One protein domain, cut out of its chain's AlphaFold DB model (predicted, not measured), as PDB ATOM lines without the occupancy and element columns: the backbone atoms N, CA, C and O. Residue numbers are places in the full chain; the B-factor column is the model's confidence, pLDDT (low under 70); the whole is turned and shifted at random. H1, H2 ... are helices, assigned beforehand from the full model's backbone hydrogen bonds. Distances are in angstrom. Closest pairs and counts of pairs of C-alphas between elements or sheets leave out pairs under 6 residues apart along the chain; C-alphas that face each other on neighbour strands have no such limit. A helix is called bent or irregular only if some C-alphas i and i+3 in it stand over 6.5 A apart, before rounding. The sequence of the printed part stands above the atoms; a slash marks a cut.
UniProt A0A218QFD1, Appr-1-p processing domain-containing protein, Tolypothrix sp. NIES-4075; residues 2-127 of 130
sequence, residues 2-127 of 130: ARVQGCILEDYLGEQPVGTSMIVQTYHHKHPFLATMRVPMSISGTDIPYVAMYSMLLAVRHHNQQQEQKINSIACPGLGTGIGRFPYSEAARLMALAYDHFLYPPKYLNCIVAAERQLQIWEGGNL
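AT A GLANCE: This is residues 2 to 127 of the 130 residues of the protein "Appr-1-p processing domain-containing protein" of Tolypothrix sp. NIES-4075 (UniProt A0A218QFD1). Three helices, H2, H3 and H4, make one part, with H3 packed on both H2 and H4, while the short H1 lies at the other end of the longest axis and touches no helix. Two long stretches with no named element, residues 12 to 47 between H1 and H2 and residues 67 to 87 between H2 and H3, make up much of the remainder. The printed part has 126 residues, with four named helices in the order H1, H2, H3, H4 and no named strand; its class is all helix, though under half of its residues are in named elements. It is compact, with a radius of gyration of the C-alphas of 15.6 A, and rounded, spanning 42 by 35 by 28 A.

HOW THE PARTS SIT: H1, residues 2 to 11, is apart from H2, residues 48 to 66, from H3, residues 88 to 103, and from H4, residues 111 to 126. H2, with residues 49 to 57 alone, touches H3; the closest C-alphas, of Tyr 50 and Leu 94, are 4.8 A apart. They run the same way at a shallow tilt of 33 degrees, only just short of steep. H3 and H4 form a helical hairpin, opposite ways at a shallow tilt of 21 degrees; residues 90 to 97 of H3 touch residues 121 to 125 of H4, the closest C-alphas being Leu 94 and Ile 121, 6.8 A apart. H2 and H4 are close but not clearly touching, with C-alphas of Tyr 50 and Ile 121 at 7.8 A. Every O i to N i+4 pair is within hydrogen-bond range in H1, H2 and H3, and 9 of 12 in H4.

IN THESE COORDINATES: H1 begins at C-alpha 2 (188.812, 178.943, 106.561) and is 13.9 A long. H2 measures 27.0 A, H3 22.6 A and H4 23.2 A. H4 has a kink of 27 degrees near residue 120 and is only just irregular: C-alphas 121 and 124 are 6.7 A apart. It ends at C-alpha 126 (150.359, 185.833, 121.240).

THE WHOLE: The farthest C-alphas, of His 29 and Ile 112, are 45.4 A apart. The printed part has no cut. The links H1 to H2 and H2 to H3 are long; H3 to H4 is short. Residues 107 to 113, of which 111 to 113 belong to H4, stand free. The mean pLDDT of the printed part is 83.2; residues 26 to 40 and 124 to 127 are under 70.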
ATOM      1  N   ALA A   2     187.662 178.064 106.280       74.94
ATOM      2  CA  ALA A   2     188.812 178.943 106.561       74.94
ATOM      3  C   ALA A   2     188.604 180.439 106.224       74.94
ATOM      4  O   ALA A   2     188.979 181.293 107.012       74.94
ATOM      5  N   ARG A   3     187.942 180.773 105.103       77.25
ATOM      6  CA  ARG A   3     187.681 182.179 104.722       77.25
ATOM      7  C   ARG A   3     186.725 182.915 105.663       77.25
ATOM      8  O   ARG A   3     186.947 184.072 105.975       77.25
ATOM      9  N   VAL A   4     185.666 182.233 106.104       79.06
ATOM     10  CA  VAL A   4     184.684 182.809 107.037       79.06
ATOM     11  C   VAL A   4     185.353 183.058 108.387       79.06
ATOM     12  O   VAL A   4     185.198 184.127 108.956       79.06
ATOM     13  N   GLN A   5     186.154 182.100 108.861       81.50
ATOM     14  CA  GLN A   5     186.942 182.258 110.084       81.50
ATOM     15  C   GLN A   5     187.980 183.381 109.963       81.50
ATOM     16  O   GLN A   5     188.105 184.166 110.892       81.50
ATOM     17  N   GLY A   6     188.672 183.487 108.823       85.56
ATOM     18  CA  GLY A   6     189.615 184.575 108.550       85.56
ATOM     19  C   GLY A   6     188.950 185.947 108.628       85.56
ATOM     20  O   GLY A   6     189.397 186.786 109.393       85.56
ATOM     21  N   CYS A   7     187.814 186.127 107.951       84.62
ATOM     22  CA  CYS A   7     187.039 187.371 108.010       84.62
ATOM     23  C   CYS A   7     186.578 187.701 109.443       84.62
ATOM     24  O   CYS A   7     186.702 188.836 109.886       84.62
ATOM     25  N   ILE A   8     186.133 186.708 110.223       84.81
ATOM     26  CA  ILE A   8     185.783 186.925 111.638       84.81
ATOM     27  C   ILE A   8     187.004 187.375 112.457       84.81
ATOM     28  O   ILE A   8     186.882 188.250 113.309       84.81
ATOM     29  N   LEU A   9     188.178 186.788 112.226       87.75
ATOM     30  CA  LEU A   9     189.399 187.148 112.949       87.75
ATOM     31  C   LEU A   9     189.911 188.542 112.564       87.75
ATOM     32  O   LEU A   9     190.268 189.315 113.448       87.75
ATOM     33  N   GLU A  10     189.937 188.850 111.270       90.31
ATOM     34  CA  GLU A  10     190.516 190.077 110.714       90.31
ATOM     35  C   GLU A  10     189.579 191.281 110.876       90.31
ATOM     36  O   GLU A  10     189.995 192.309 111.408       90.31
ATOM     37  N   ASP A  11     188.305 191.143 110.490       86.81
ATOM     38  CA  ASP A  11     187.357 192.265 110.424       86.81
ATOM     39  C   ASP A  11     186.536 192.430 111.710       86.81
ATOM     40  O   ASP A  11     186.027 193.513 112.002       86.81
ATOM     41  N   TYR A  12     186.400 191.355 112.490       85.38
ATOM     42  CA  TYR A  12     185.556 191.317 113.688       85.38
ATOM     43  C   TYR A  12     186.326 190.976 114.969       85.38
ATOM     44  O   TYR A  12     185.713 190.688 115.995       85.38
ATOM     45  N   LEU A  13     187.663 190.998 114.936       89.06
ATOM     46  CA  LEU A  13     188.524 190.723 116.097       89.06
ATOM     47  C   LEU A  13     188.191 189.393 116.804       89.06
ATOM     48  O   LEU A  13     188.321 189.262 118.021       89.06
ATOM     49  N   GLY A  14     187.742 188.398 116.036       85.06
ATOM     50  CA  GLY A  14     187.364 187.076 116.527       85.06
ATOM     51  C   GLY A  14     185.889 186.915 116.901       85.06
ATOM     52  O   GLY A  14     185.488 185.794 117.217       85.06
ATOM     53  N   GLU A  15     185.060 187.961 116.830       82.38
ATOM     54  CA  GLU A  15     183.643 187.873 117.188       82.38
ATOM     55  C   GLU A  15     182.733 188.733 116.300       82.38
ATOM     56  O   GLU A  15     182.646 189.948 116.453       82.38
ATOM     57  N   GLN A  16     181.947 188.084 115.437       82.56
ATOM     58  CA  GLN A  16     180.886 188.767 114.699       82.56
ATOM     59  C   GLN A  16     179.676 189.065 115.618       82.56
ATOM     60  O   GLN A  16     179.065 188.123 116.137       82.56
ATOM     61  N   PRO A  17     179.272 190.340 115.803       83.75
ATOM     62  CA  PRO A  17     178.144 190.691 116.662       83.75
ATOM     63  C   PRO A  17     176.802 190.178 116.126       83.75
ATOM     64  O   PRO A  17     176.540 190.204 114.918       83.75
ATOM     65  N   VAL A  18     175.909 189.780 117.040       82.38
ATOM     66  CA  VAL A  18     174.517 189.437 116.702       82.38
ATOM     67  C   VAL A  18     173.837 190.650 116.060       82.38
ATOM     68  O   VAL A  18     173.995 191.775 116.524       82.38
ATOM     69  N   GLY A  19     173.093 190.416 114.978       81.31
ATOM     70  CA  GLY A  19     172.464 191.480 114.189       81.31
ATOM     71  C   GLY A  19     173.341 192.082 113.100       81.31
ATOM     72  O   GLY A  19     172.904 192.994 112.404       81.31
ATOM     73  N   THR A  20     174.531 191.529 112.875       84.75
ATOM     74  CA  THR A  20     175.336 191.822 111.686       84.75
ATOM     75  C   THR A  20     175.315 190.645 110.708       84.75
ATOM     76  O   THR A  20     174.879 189.541 111.041       84.75
ATOM     77  N   SER A  21     175.716 190.897 109.464       85.50
ATOM     78  CA  SER A  21     175.900 189.875 108.434       85.50
ATOM     79  C   SER A  21     177.044 190.302 107.519       85.50
ATOM     80  O   SER A  21     177.259 191.497 107.317       85.50
ATOM     81  N   MET A  22     177.783 189.333 106.984       86.19
ATOM     82  CA  MET A  22     178.911 189.561 106.080       86.19
ATOM     83  C   MET A  22     178.774 188.674 104.845       86.19
ATOM     84  O   MET A  22     178.296 187.541 104.929       86.19
ATOM     85  N   ILE A  23     179.214 189.184 103.697       84.25
ATOM     86  CA  ILE A  23     179.194 188.439 102.437       84.25
ATOM     87  C   ILE A  23     180.590 187.900 102.172       84.25
ATOM     88  O   ILE A  23     181.520 188.656 101.915       84.25
ATOM     89  N   VAL A  24     180.722 186.577 102.193       81.44
ATOM     90  CA  VAL A  24     181.978 185.892 101.881       81.44
ATOM     91  C   VAL A  24     181.792 185.106 100.592       81.44
ATOM     92  O   VAL A  24     180.966 184.196 100.525       81.44
ATOM     93  N   GLN A  25     182.570 185.426  99.557       74.44
ATOM     94  CA  GLN A  25     182.565 184.646  98.321       74.44
ATOM     95  C   GLN A  25     183.164 183.260  98.578       74.44
ATOM     96  O   GLN A  25     184.312 183.100  99.000       74.44
ATOM     97  N   THR A  26     182.369 182.227  98.335       63.44
ATOM     98  CA  THR A  26     182.725 180.847  98.682       63.44
ATOM     99  C   THR A  26     183.406 180.087  97.553       63.44
ATOM    100  O   THR A  26     184.132 179.137  97.850       63.44
ATOM    101  N   TYR A  27     183.212 180.493  96.289       63.56
ATOM    102  CA  TYR A  27     183.731 179.816  95.086       63.56
ATOM    103  C   TYR A  27     183.484 178.292  95.076       63.56
ATOM    104  O   TYR A  27     184.232 177.530  94.471       63.56
ATOM    105  N   HIS A  28     182.443 177.833  95.778       57.62
ATOM    106  CA  HIS A  28     182.145 176.421  95.990       57.62
ATOM    107  C   HIS A  28     180.740 176.111  95.476       57.62
ATOM    108  O   HIS A  28     179.779 176.771  95.862       57.62
ATOM    109  N   HIS A  29     180.601 175.085  94.634       51.22
ATOM    110  CA  HIS A  29     179.396 174.899  93.814       51.22
ATOM    111  C   HIS A  29     178.106 174.567  94.602       51.22
ATOM    112  O   HIS A  29     177.017 174.784  94.080       51.22
ATOM    113  N   LYS A  30     178.202 174.041  95.838       47.88
ATOM    114  CA  LYS A  30     177.034 173.514  96.583       47.88
ATOM    115  C   LYS A  30     176.500 174.367  97.742       47.88
ATOM    116  O   LYS A  30     175.309 174.284  98.011       47.88
ATOM    117  N   HIS A  31     177.318 175.166  98.437       50.81
ATOM    118  CA  HIS A  31     176.892 175.825  99.689       50.81
ATOM    119  C   HIS A  31     177.562 177.196  99.871       50.81
ATOM    120  O   HIS A  31     178.693 177.248 100.363       50.81
ATOM    121  N   PRO A  32     176.907 178.295  99.445       44.62
ATOM    122  CA  PRO A  32     177.610 179.554  99.270       44.62
ATOM    123  C   PRO A  32     177.622 180.536 100.450       44.62
ATOM    124  O   PRO A  32     178.420 181.461 100.377       44.62
ATOM    125  N   PHE A  33     176.840 180.355 101.528       47.00
ATOM    126  CA  PHE A  33     176.827 181.278 102.685       47.00
ATOM    127  C   PHE A  33     176.504 180.562 104.010       47.00
ATOM    128  O   PHE A  33     175.778 179.569 104.016       47.00
ATOM    129  N   LEU A  34     177.052 181.061 105.128       51.72
ATOM    130  CA  LEU A  34     176.887 180.523 106.485       51.72
ATOM    131  C   LEU A  34     176.501 181.663 107.439       51.72
ATOM    132  O   LEU A  34     177.224 182.650 107.525       51.72
ATOM    133  N   ALA A  35     175.400 181.506 108.173       52.47
ATOM    134  CA  ALA A  35     175.053 182.342 109.321       52.47
ATOM    135  C   ALA A  35     175.296 181.528 110.598       52.47
ATOM    136  O   ALA A  35     174.872 180.372 110.674       52.47
ATOM    137  N   THR A  36     176.000 182.088 111.583       54.38
ATOM    138  CA  THR A  36     176.375 181.367 112.810       54.38
ATOM    139  C   THR A  36     175.796 182.012 114.059       54.38
ATOM    140  O   THR A  36     175.514 183.205 114.098       54.38
ATOM    141  N   MET A  37     175.657 181.206 115.107       51.59
ATOM    142  CA  MET A  37     175.405 181.666 116.472       51.59
ATOM    143  C   MET A  37     176.745 181.848 117.192       51.59
ATOM    144  O   MET A  37     177.671 181.081 116.928       51.59
ATOM    145  N   ARG A  38     176.843 182.801 118.132       61.75
ATOM    146  CA  ARG A  38     178.021 182.928 119.015       61.75
ATOM    147  C   ARG A  38     178.183 181.687 119.898       61.75
ATOM    148  O   ARG A  38     179.259 181.112 119.981       61.75
ATOM    149  N   VAL A  39     177.090 181.271 120.534       58.34
ATOM    150  CA  VAL A  39     177.005 180.057 121.352       58.34
ATOM    151  C   VAL A  39     175.745 179.299 120.932       58.34
ATOM    152  O   VAL A  39     174.685 179.918 120.826       58.34
ATOM    153  N   PRO A  40     175.823 177.983 120.668       67.88
ATOM    154  CA  PRO A  40     174.645 177.175 120.378       67.88
ATOM    155  C   PRO A  40     173.760 177.062 121.630       67.88
ATOM    156  O   PRO A  40     174.072 176.316 122.554       67.88
ATOM    157  N   MET A  41     172.653 177.805 121.667       73.44
ATOM    158  CA  MET A  41     171.678 177.794 122.765       73.44
ATOM    159  C   MET A  41     170.258 178.052 122.254       73.44
ATOM    160  O   MET A  41     170.076 178.489 121.121       73.44
ATOM    161  N   SER A  42     169.249 177.802 123.091       79.94
ATOM    162  CA  SER A  42     167.871 178.190 122.769       79.94
ATOM    163  C   SER A  42     167.756 179.710 122.657       79.94
ATOM    164  O   SER A  42     168.300 180.436 123.486       79.94
ATOM    165  N   ILE A  43     167.017 180.169 121.652       81.12
ATOM    166  CA  ILE A  43     166.711 181.586 121.403       81.12
ATOM    167  C   ILE A  43     165.201 181.852 121.477       81.12
ATOM    168  O   ILE A  43     164.699 182.833 120.930       81.12
ATOM    169  N   SER A  44     164.457 180.946 122.116       79.56
ATOM    170  CA  SER A  44     163.010 181.081 122.308       79.56
ATOM    171  C   SER A  44     162.675 182.394 123.024       79.56
ATOM    172  O   SER A  44     163.337 182.747 123.997       79.56
ATOM    173  N   GLY A  45     161.657 183.113 122.544       78.12
ATOM    174  CA  GLY A  45     161.243 184.403 123.115       78.12
ATOM    175  C   GLY A  45     162.102 185.605 122.701       78.12
ATOM    176  O   GLY A  45     161.921 186.689 123.244       78.12
ATOM    177  N   THR A  46     163.029 185.433 121.755       86.00
ATOM    178  CA  THR A  46     163.815 186.534 121.168       86.00
ATOM    179  C   THR A  46     163.322 186.888 119.763       86.00
ATOM    180  O   THR A  46     162.568 186.142 119.145       86.00
ATOM    181  N   ASP A  47     163.797 188.002 119.217       88.50
ATOM    182  CA  ASP A  47     163.574 188.443 117.836       88.50
ATOM    183  C   ASP A  47     164.724 188.039 116.890       88.50
ATOM    184  O   ASP A  47     164.844 188.551 115.776       88.50
ATOM    185  N   ILE A  48     165.573 187.087 117.297       89.12
ATOM    186  CA  ILE A  48     166.771 186.694 116.542       89.12
ATOM    187  C   ILE A  48     166.467 186.261 115.093       89.12
ATOM    188  O   ILE A  48     167.222 186.677 114.212       89.12
ATOM    189  N   PRO A  49     165.398 185.494 114.780       90.69
ATOM    190  CA  PRO A  49     165.069 185.177 113.387       90.69
ATOM    191  C   PRO A  49     164.807 186.423 112.529       90.69
ATOM    192  O   PRO A  49     165.264 186.497 111.389       90.69
ATOM    193  N   TYR A  50     164.126 187.422 113.098       93.06
ATOM    194  CA  TYR A  50     163.864 188.701 112.443       93.06
ATOM    195  C   TYR A  50     165.166 189.479 112.219       93.06
ATOM    196  O   TYR A  50     165.465 189.900 111.101       93.06
ATOM    197  N   VAL A  51     165.974 189.621 113.273       91.56
ATOM    198  CA  VAL A  51     167.248 190.352 113.245       91.56
ATOM    199  C   VAL A  51     168.226 189.728 112.243       91.56
ATOM    200  O   VAL A  51     168.848 190.449 111.465       91.56
ATOM    201  N   ALA A  52     168.324 188.396 112.209       89.31
ATOM    202  CA  ALA A  52     169.192 187.666 111.285       89.31
ATOM    203  C   ALA A  52     168.749 187.805 109.819       89.31
ATOM    204  O   ALA A  52     169.585 187.986 108.933       89.31
ATOM    205  N   MET A  53     167.439 187.754 109.555       92.62
ATOM    206  CA  MET A  53     166.906 187.982 108.212       92.62
ATOM    207  C   MET A  53     167.180 189.418 107.751       92.62
ATOM    208  O   MET A  53     167.685 189.639 106.649       92.62
ATOM    209  N   TYR A  54     166.897 190.403 108.605       93.88
ATOM    210  CA  TYR A  54     167.077 191.812 108.270       93.88
ATOM    211  C   TYR A  54     168.554 192.170 108.044       93.88
ATOM    212  O   TYR A  54     168.877 192.860 107.075       93.88
ATOM    213  N   SER A  55     169.469 191.660 108.879       91.81
ATOM    214  CA  SER A  55     170.909 191.903 108.725       91.81
ATOM    215  C   SER A  55     171.462 191.305 107.428       91.81
ATOM    216  O   SER A  55     172.235 191.964 106.732       91.81
ATOM    217  N   MET A  56     171.017 190.102 107.047       91.31
ATOM    218  CA  MET A  56     171.363 189.471 105.771       91.31
ATOM    219  C   MET A  56     170.901 190.319 104.576       91.31
ATOM    220  O   MET A  56     171.682 190.561 103.654       91.31
ATOM    221  N   LEU A  57     169.652 190.799 104.586       93.12
ATOM    222  CA  LEU A  57     169.115 191.634 103.504       93.12
ATOM    223  C   LEU A  57     169.878 192.961 103.372       93.12
ATOM    224  O   LEU A  57     170.179 193.388 102.255       93.12
ATOM    225  N   LEU A  58     170.247 193.591 104.492       94.00
ATOM    226  CA  LEU A  58     171.081 194.796 104.489       94.00
ATOM    227  C   LEU A  58     172.480 194.534 103.925       94.00
ATOM    228  O   LEU A  58     172.953 195.329 103.111       94.00
ATOM    229  N   ALA A  59     173.120 193.422 104.293       90.62
ATOM    230  CA  ALA A  59     174.423 193.051 103.745       90.62
ATOM    231  C   ALA A  59     174.355 192.852 102.222       90.62
ATOM    232  O   ALA A  59     175.206 193.361 101.491       90.62
ATOM    233  N   VAL A  60     173.302 192.194 101.725       91.12
ATOM    234  CA  VAL A  60     173.066 192.023 100.281       91.12
ATOM    235  C   VAL A  60     172.808 193.354  99.590       91.12
ATOM    236  O   VAL A  60     173.381 193.608  98.530       91.12
ATOM    237  N   ARG A  61     172.004 194.240 100.185       94.25
ATOM    238  CA  ARG A  61     171.789 195.592  99.660       94.25
ATOM    239  C   ARG A  61     173.105 196.353  99.534       94.25
ATOM    240  O   ARG A  61     173.366 196.912  98.473       94.25
ATOM    241  N   HIS A  62     173.912 196.360 100.590       92.31
ATOM    242  CA  HIS A  62     175.190 197.066 100.629       92.31
ATOM    243  C   HIS A  62     176.164 196.525  99.574       92.31
ATOM    244  O   HIS A  62     176.709 197.290  98.780       92.31
ATOM    245  N   HIS A  63     176.293 195.199  99.478       89.19
ATOM    246  CA  HIS A  63     177.064 194.542  98.420       89.19
ATOM    247  C   HIS A  63     176.579 194.957  97.029       89.19
ATOM    248  O   HIS A  63     177.372 195.382  96.193       89.19
ATOM    249  N   ASN A  64     175.266 194.918  96.794       92.75
ATOM    250  CA  ASN A  64     174.667 195.304  95.519       92.75
ATOM    251  C   ASN A  64     174.808 196.799  95.203       92.75
ATOM    252  O   ASN A  64     174.618 197.176  94.051       92.75
ATOM    253  N   GLN A  65     175.134 197.665  96.159       94.69
ATOM    254  CA  GLN A  65     175.437 199.072  95.888       94.69
ATOM    255  C   GLN A  65     176.895 199.279  95.465       94.69
ATOM    256  O   GLN A  65     177.161 200.159  94.653       94.69
ATOM    257  N   GLN A  66     177.819 198.462  95.972       91.69
ATOM    258  CA  GLN A  66     179.262 198.661  95.797       91.69
ATOM    259  C   GLN A  66     179.893 197.785  94.712       91.69
ATOM    260  O   GLN A  66     180.870 198.189  94.093       91.69
ATOM    261  N   GLN A  67     179.359 196.586  94.485       88.06
ATOM    262  CA  GLN A  67     179.968 195.577  93.617       88.06
ATOM    263  C   GLN A  67     179.263 195.504  92.265       88.06
ATOM    264  O   GLN A  67     178.043 195.650  92.199       88.06
ATOM    265  N   GLU A  68     179.993 195.236  91.182       87.00
ATOM    266  CA  GLU A  68     179.391 195.049  89.851       87.00
ATOM    267  C   GLU A  68     178.551 193.767  89.787       87.00
ATOM    268  O   GLU A  68     177.417 193.780  89.305       87.00
ATOM    269  N   GLN A  69     179.067 192.671  90.353       87.50
ATOM    270  CA  GLN A  69     178.360 191.397  90.423       87.50
ATOM    271  C   GLN A  69     177.280 191.423  91.515       87.50
ATOM    272  O   GLN A  69     177.561 191.239  92.704       87.50
ATOM    273  N   LYS A  70     176.029 191.628  91.094       88.94
ATOM    274  CA  LYS A  70     174.861 191.693  91.982       88.94
ATOM    275  C   LYS A  70     174.380 190.306  92.422       88.94
ATOM    276  O   LYS A  70     174.405 189.343  91.656       88.94
ATOM    277  N   ILE A  71     173.874 190.230  93.647       87.06
ATOM    278  CA  ILE A  71     173.164 189.082  94.215       87.06
ATOM    279  C   ILE A  71     171.667 189.298  93.988       87.06
ATOM    280  O   ILE A  71     171.070 190.190  94.590       87.06
ATOM    281  N   ASN A  72     171.067 188.476  93.122       88.44
ATOM    282  CA  ASN A  72     169.649 188.584  92.742       88.44
ATOM    283  C   ASN A  72     168.755 187.517  93.390       88.44
ATOM    284  O   ASN A  72     167.534 187.615  93.331       88.44
ATOM    285  N   SER A  73     169.345 186.477  93.982       86.44
ATOM    286  CA  SER A  73     168.609 185.390  94.630       86.44
ATOM    287  C   SER A  73     169.367 184.895  95.855       86.44
ATOM    288  O   SER A  73     170.599 184.895  95.874       86.44
ATOM    289  N   ILE A  74     168.619 184.509  96.886       85.31
ATOM    290  CA  ILE A  74     169.148 184.017  98.158       85.31
ATOM    291  C   ILE A  74     168.362 182.759  98.516       85.31
ATOM    292  O   ILE A  74     167.134 182.788  98.567       85.31
ATOM    293  N   ALA A  75     169.062 181.662  98.790       84.62
ATOM    294  CA  ALA A  75     168.462 180.497  99.426       84.62
ATOM    295  C   ALA A  75     168.495 180.707 100.945       84.62
ATOM    296  O   ALA A  75     169.574 180.740 101.537       84.62
ATOM    297  N   CYS A  76     167.328 180.883 101.565       84.75
ATOM    298  CA  CYS A  76     167.216 181.173 102.993       84.75
ATOM    299  C   CYS A  76     166.657 179.953 103.751       84.75
ATOM    300  O   CYS A  76     165.538 179.528 103.453       84.75
ATOM    301  N   PRO A  77     167.407 179.353 104.696       87.75
ATOM    302  CA  PRO A  77     166.888 178.291 105.557       87.75
ATOM    303  C   PRO A  77     165.995 178.864 106.669       87.75
ATOM    304  O   PRO A  77     165.995 180.066 106.912       87.75
ATOM    305  N   GLY A  78     165.295 177.996 107.408       88.38
ATOM    306  CA  GLY A  78     164.591 178.394 108.634       88.38
ATOM    307  C   GLY A  78     165.568 178.909 109.696       88.38
ATOM    308  O   GLY A  78     166.304 178.131 110.308       88.38
ATOM    309  N   LEU A  79     165.606 180.227 109.901       88.19
ATOM    310  CA  LEU A  79     166.534 180.858 110.836       88.19
ATOM    311  C   LEU A  79     166.088 180.593 112.276       88.19
ATOM    312  O   LEU A  79     164.964 180.898 112.661       88.19
ATOM    313  N   GLY A  80     166.978 180.014 113.086       84.38
ATOM    314  CA  GLY A  80     166.715 179.768 114.507       84.38
ATOM    315  C   GLY A  80     165.937 178.489 114.842       84.38
ATOM    316  O   GLY A  80     165.815 178.148 116.018       84.38
ATOM    317  N   THR A  81     165.466 177.733 113.848       88.00
ATOM    318  CA  THR A  81     164.569 176.577 114.061       88.00
ATOM    319  C   THR A  81     165.285 175.263 114.397       88.00
ATOM    320  O   THR A  81     164.640 174.277 114.734       88.00
ATOM    321  N   GLY A  82     166.616 175.219 114.277       85.94
ATOM    322  CA  GLY A  82     167.441 174.062 114.641       85.94
ATOM    323  C   GLY A  82     167.835 174.081 116.120       85.94
ATOM    324  O   GLY A  82     167.005 173.919 117.009       85.94
ATOM    325  N   ILE A  83     169.122 174.329 116.392       84.06
ATOM    326  CA  ILE A  83     169.666 174.434 117.762       84.06
ATOM    327  C   ILE A  83     168.948 175.516 118.585       84.06
ATOM    328  O   ILE A  83     168.742 175.339 119.783       84.06
ATOM    329  N   GLY A  84     168.528 176.604 117.933       83.38
ATOM    330  CA  GLY A  84     167.798 177.699 118.566       83.38
ATOM    331  C   GLY A  84     166.406 177.328 119.091       83.38
ATOM    332  O   GLY A  84     165.860 178.073 119.904       83.38
ATOM    333  N   ARG A  85     165.853 176.177 118.667       84.88
ATOM    334  CA  ARG A  85     164.530 175.652 119.054       84.88
ATOM    335  C   ARG A  85     163.381 176.644 118.867       84.88
ATOM    336  O   ARG A  85     162.371 176.558 119.558       84.88
ATOM    337  N   PHE A  86     163.532 177.590 117.946       86.75
ATOM    338  CA  PHE A  86     162.484 178.556 117.663       86.75
ATOM    339  C   PHE A  86     161.318 177.869 116.929       86.75
ATOM    340  O   PHE A  86     161.584 177.090 116.006       86.75
ATOM    341  N   PRO A  87     160.046 178.123 117.297       90.69
ATOM    342  CA  PRO A  87     158.903 177.526 116.609       90.69
ATOM    343  C   PRO A  87     158.918 177.846 115.111       90.69
ATOM    344  O   PRO A  87     159.143 178.990 114.723       90.69
ATOM    345  N   TYR A  88     158.670 176.845 114.259       92.25
ATOM    346  CA  TYR A  88     158.780 177.000 112.802       92.25
ATOM    347  C   TYR A  88     157.866 178.096 112.240       92.25
ATOM    348  O   TYR A  88     158.304 178.895 111.414       92.25
ATOM    349  N   SER A  89     156.612 178.144 112.700       91.56
ATOM    350  CA  SER A  89     155.627 179.153 112.292       91.56
ATOM    351  C   SER A  89     156.067 180.563 112.682       91.56
ATOM    352  O   SER A  89     156.017 181.475 111.861       91.56
ATOM    353  N   GLU A  90     156.565 180.725 113.907       90.69
ATOM    354  CA  GLU A  90     156.983 182.022 114.433       90.69
ATOM    355  C   GLU A  90     158.288 182.500 113.786       90.69
ATOM    356  O   GLU A  90     158.420 183.676 113.451       90.69
ATOM    357  N   ALA A  91     159.229 181.590 113.502       91.31
ATOM    358  CA  ALA A  91     160.419 181.910 112.712       91.31
ATOM    359  C   ALA A  91     160.029 182.403 111.314       91.31
ATOM    360  O   ALA A  91     160.506 183.449 110.879       91.31
ATOM    361  N   ALA A  92     159.134 181.686 110.625       93.12
ATOM    362  CA  ALA A  92     158.668 182.070 109.296       93.12
ATOM    363  C   ALA A  92     157.962 183.435 109.307       93.12
ATOM    364  O   ALA A  92     158.238 184.266 108.443       93.12
ATOM    365  N   ARG A  93     157.115 183.699 110.310       94.12
ATOM    366  CA  ARG A  93     156.445 184.992 110.496       94.12
ATOM    367  C   ARG A  93     157.450 186.128 110.686       94.12
ATOM    368  O   ARG A  93     157.357 187.140 109.999       94.12
ATOM    369  N   LEU A  94     158.424 185.957 111.579       94.00
ATOM    370  CA  LEU A  94     159.468 186.950 111.841       94.00
ATOM    371  C   LEU A  94     160.357 187.197 110.616       94.00
ATOM    372  O   LEU A  94     160.700 188.341 110.321       94.00
ATOM    373  N   MET A  95     160.706 186.146 109.875       94.31
ATOM    374  CA  MET A  95     161.469 186.265 108.632       94.31
ATOM    375  C   MET A  95     160.676 186.997 107.540       94.31
ATOM    376  O   MET A  95     161.236 187.856 106.859       94.31
ATOM    377  N   ALA A  96     159.380 186.708 107.392       95.38
ATOM    378  CA  ALA A  96     158.501 187.411 106.458       95.38
ATOM    379  C   ALA A  96     158.348 188.893 106.837       95.38
ATOM    380  O   ALA A  96     158.552 189.763 105.998       95.38
ATOM    381  N   LEU A  97     158.120 189.189 108.119       95.88
ATOM    382  CA  LEU A  97     158.027 190.560 108.624       95.88
ATOM    383  C   LEU A  97     159.319 191.358 108.378       95.88
ATOM    384  O   LEU A  97     159.278 192.520 107.980       95.88
ATOM    385  N   ALA A  98     160.488 190.741 108.585       95.44
ATOM    386  CA  ALA A  98     161.776 191.362 108.276       95.44
ATOM    387  C   ALA A  98     161.917 191.681 106.781       95.44
ATOM    388  O   ALA A  98     162.439 192.740 106.426       95.44
ATOM    389  N   TYR A  99     161.448 190.779 105.916       95.94
ATOM    390  CA  TYR A  99     161.446 190.975 104.471       95.94
ATOM    391  C   TYR A  99     160.514 192.119 104.048       95.94
ATOM    392  O   TYR A  99     160.939 192.994 103.292       95.94
ATOM    393  N   ASP A 100     159.304 192.185 104.604       96.56
ATOM    394  CA  ASP A 100     158.349 193.265 104.340       96.56
ATOM    395  C   ASP A 100     158.902 194.625 104.772       96.56
ATOM    396  O   ASP A 100     158.900 195.577 103.991       96.56
ATOM    397  N   HIS A 101     159.472 194.721 105.976       96.12
ATOM    398  CA  HIS A 101     160.100 195.958 106.445       96.12
ATOM    399  C   HIS A 101     161.296 196.398 105.597       96.12
ATOM    400  O   HIS A 101     161.621 197.586 105.551       96.12
ATOM    401  N   PHE A 102     161.994 195.452 104.972       95.75
ATOM    402  CA  PHE A 102     163.088 195.754 104.060       95.75
ATOM    403  C   PHE A 102     162.576 196.260 102.702       95.75
ATOM    404  O   PHE A 102     163.152 197.197 102.148       95.75
ATOM    405  N   LEU A 103     161.498 195.670 102.181       95.94
ATOM    406  CA  LEU A 103     160.845 196.084 100.934       95.94
ATOM    407  C   LEU A 103     160.169 197.452 101.052       95.94
ATOM    408  O   LEU A 103     160.244 198.260 100.126       95.94
ATOM    409  N   TYR A 104     159.540 197.715 102.196       95.44
ATOM    410  CA  TYR A 104     158.764 198.920 102.468       95.44
ATOM    411  C   TYR A 104     159.381 199.720 103.629       95.44
ATOM    412  O   TYR A 104     158.802 199.791 104.716       95.44
ATOM    413  N   PRO A 105     160.567 200.333 103.438       94.12
ATOM    414  CA  PRO A 105     161.210 201.100 104.493       94.12
ATOM    415  C   PRO A 105     160.392 202.357 104.842       94.12
ATOM    416  O   PRO A 105     159.776 202.969 103.962       94.12
ATOM    417  N   PRO A 106     160.406 202.793 106.113       92.19
ATOM    418  CA  PRO A 106     159.675 203.980 106.533       92.19
ATOM    419  C   PRO A 106     160.240 205.240 105.867       92.19
ATOM    420  O   PRO A 106     161.452 205.400 105.719       92.19
ATOM    421  N   LYS A 107     159.355 206.170 105.492       91.94
ATOM    422  CA  LYS A 107     159.737 207.461 104.887       91.94
ATOM    423  C   LYS A 107     160.207 208.492 105.917       91.94
ATOM    424  O   LYS A 107     160.857 209.465 105.554       91.94
ATOM    425  N   TYR A 108     159.850 208.291 107.181       91.94
ATOM    426  CA  TYR A 108     160.196 209.154 108.304       91.94
ATOM    427  C   TYR A 108     160.517 208.299 109.529       91.94
ATOM    428  O   TYR A 108     159.973 207.208 109.697       91.94
ATOM    429  N   LEU A 109     161.408 208.798 110.384       90.94
ATOM    430  CA  LEU A 109     161.814 208.129 111.617       90.94
ATOM    431  C   LEU A 109     161.341 208.948 112.814       90.94
ATOM    432  O   LEU A 109     161.670 210.125 112.939       90.94
ATOM    433  N   ASN A 110     160.564 208.315 113.685       93.25
ATOM    434  CA  ASN A 110     160.155 208.857 114.974       93.25
ATOM    435  C   ASN A 110     159.850 207.701 115.944       93.25
ATOM    436  O   ASN A 110     159.828 206.531 115.551       93.25
ATOM    437  N   CYS A 111     159.608 208.030 117.213       92.62
ATOM    438  CA  CYS A 111     159.343 207.030 118.246       92.62
ATOM    439  C   CYS A 111     158.078 206.199 117.976       92.62
ATOM    440  O   CYS A 111     158.024 205.054 118.406       92.62
ATOM    441  N   ILE A 112     157.093 206.745 117.256       91.62
ATOM    442  CA  ILE A 112     155.843 206.045 116.928       91.62
ATOM    443  C   ILE A 112     156.128 204.928 115.925       91.62
ATOM    444  O   ILE A 112     155.835 203.774 116.206       91.62
ATOM    445  N   VAL A 113     156.807 205.241 114.818       91.88
ATOM    446  CA  VAL A 113     157.199 204.252 113.800       91.88
ATOM    447  C   VAL A 113     158.093 203.165 114.401       91.88
ATOM    448  O   VAL A 113     157.955 201.986 114.080       91.88
ATOM    449  N   ALA A 114     159.019 203.546 115.288       90.38
ATOM    450  CA  ALA A 114     159.866 202.584 115.985       90.38
ATOM    451  C   ALA A 114     159.051 201.672 116.920       90.38
ATOM    452  O   ALA A 114     159.274 200.462 116.936       90.38
ATOM    453  N   ALA A 115     158.092 202.233 117.664       91.94
ATOM    454  CA  ALA A 115     157.223 201.480 118.561       91.94
ATOM    455  C   ALA A 115     156.278 200.538 117.801       91.94
ATOM    456  O   ALA A 115     156.174 199.376 118.172       91.94
ATOM    457  N   GLU A 116     155.649 200.989 116.715       91.06
ATOM    458  CA  GLU A 116     154.800 200.159 115.847       91.06
ATOM    459  C   GLU A 116     155.572 198.956 115.302       91.06
ATOM    460  O   GLU A 116     155.111 197.818 115.380       91.06
ATOM    461  N   ARG A 117     156.798 199.192 114.829       91.38
ATOM    462  CA  ARG A 117     157.680 198.126 114.353       91.38
ATOM    463  C   ARG A 117     158.010 197.123 115.457       91.38
ATOM    464  O   ARG A 117     157.991 195.919 115.210       91.38
ATOM    465  N   GLN A 118     158.300 197.604 116.666       91.25
ATOM    466  CA  GLN A 118     158.559 196.744 117.822       91.25
ATOM    467  C   GLN A 118     157.324 195.916 118.199       91.25
ATOM    468  O   GLN A 118     157.445 194.723 118.471       91.25
ATOM    469  N   LEU A 119     156.139 196.530 118.176       91.38
ATOM    470  CA  LEU A 119     154.872 195.858 118.452       91.38
ATOM    471  C   LEU A 119     154.621 194.735 117.449       91.38
ATOM    472  O   LEU A 119     154.369 193.617 117.868       91.38
ATOM    473  N   GLN A 120     154.814 194.957 116.148       91.12
ATOM    474  CA  GLN A 120     154.647 193.907 115.130       91.12
ATOM    475  C   GLN A 120     155.601 192.717 115.322       91.12
ATOM    476  O   GLN A 120     155.251 191.564 115.038       91.12
ATOM    477  N   ILE A 121     156.818 192.979 115.809       90.38
ATOM    478  CA  ILE A 121     157.778 191.925 116.154       90.38
ATOM    479  C   ILE A 121     157.251 191.107 117.343       90.38
ATOM    480  O   ILE A 121     157.349 189.885 117.309       90.38
ATOM    481  N   TRP A 122     156.637 191.741 118.343       84.06
ATOM    482  CA  TRP A 122     156.137 191.084 119.560       84.06
ATOM    483  C   TRP A 122     154.741 190.450 119.438       84.06
ATOM    484  O   TRP A 122     154.517 189.368 119.976       84.06
ATOM    485  N   GLU A 123     153.801 191.083 118.737       71.00
ATOM    486  CA  GLU A 123     152.371 190.727 118.722       71.00
ATOM    487  C   GLU A 123     152.087 189.342 118.130       71.00
ATOM    488  O   GLU A 123     151.133 188.680 118.537       71.00
ATOM    489  N   GLY A 124     152.937 188.844 117.230       58.94
ATOM    490  CA  GLY A 124     152.773 187.486 116.706       58.94
ATOM    491  C   GLY A 124     153.083 186.372 117.710       58.94
ATOM    492  O   GLY A 124     152.612 185.255 117.519       58.94
ATOM    493  N   GLY A 125     153.761 186.674 118.825       54.81
ATOM    494  CA  GLY A 125     153.993 185.714 119.908       54.81
ATOM    495  C   GLY A 125     152.727 185.314 120.679       54.81
ATOM    496  O   GLY A 125     152.746 184.309 121.384       54.81
ATOM    497  N   ASN A 126     151.626 186.064 120.532       49.50
ATOM    498  CA  ASN A 126     150.359 185.833 121.240       49.50
ATOM    499  C   ASN A 126     149.292 185.088 120.417       49.50
ATOM    500  O   ASN A 126     148.211 184.808 120.935       49.50
ATOM    501  N   LEU A 127     149.569 184.725 119.162       45.41
ATOM    502  CA  LEU A 127     148.656 183.916 118.348       45.41
ATOM    503  C   LEU A 127     148.937 182.413 118.532       45.41
ATOM    504  O   LEU A 127     149.431 181.741 117.635       45.41
TER     505      LEU A 127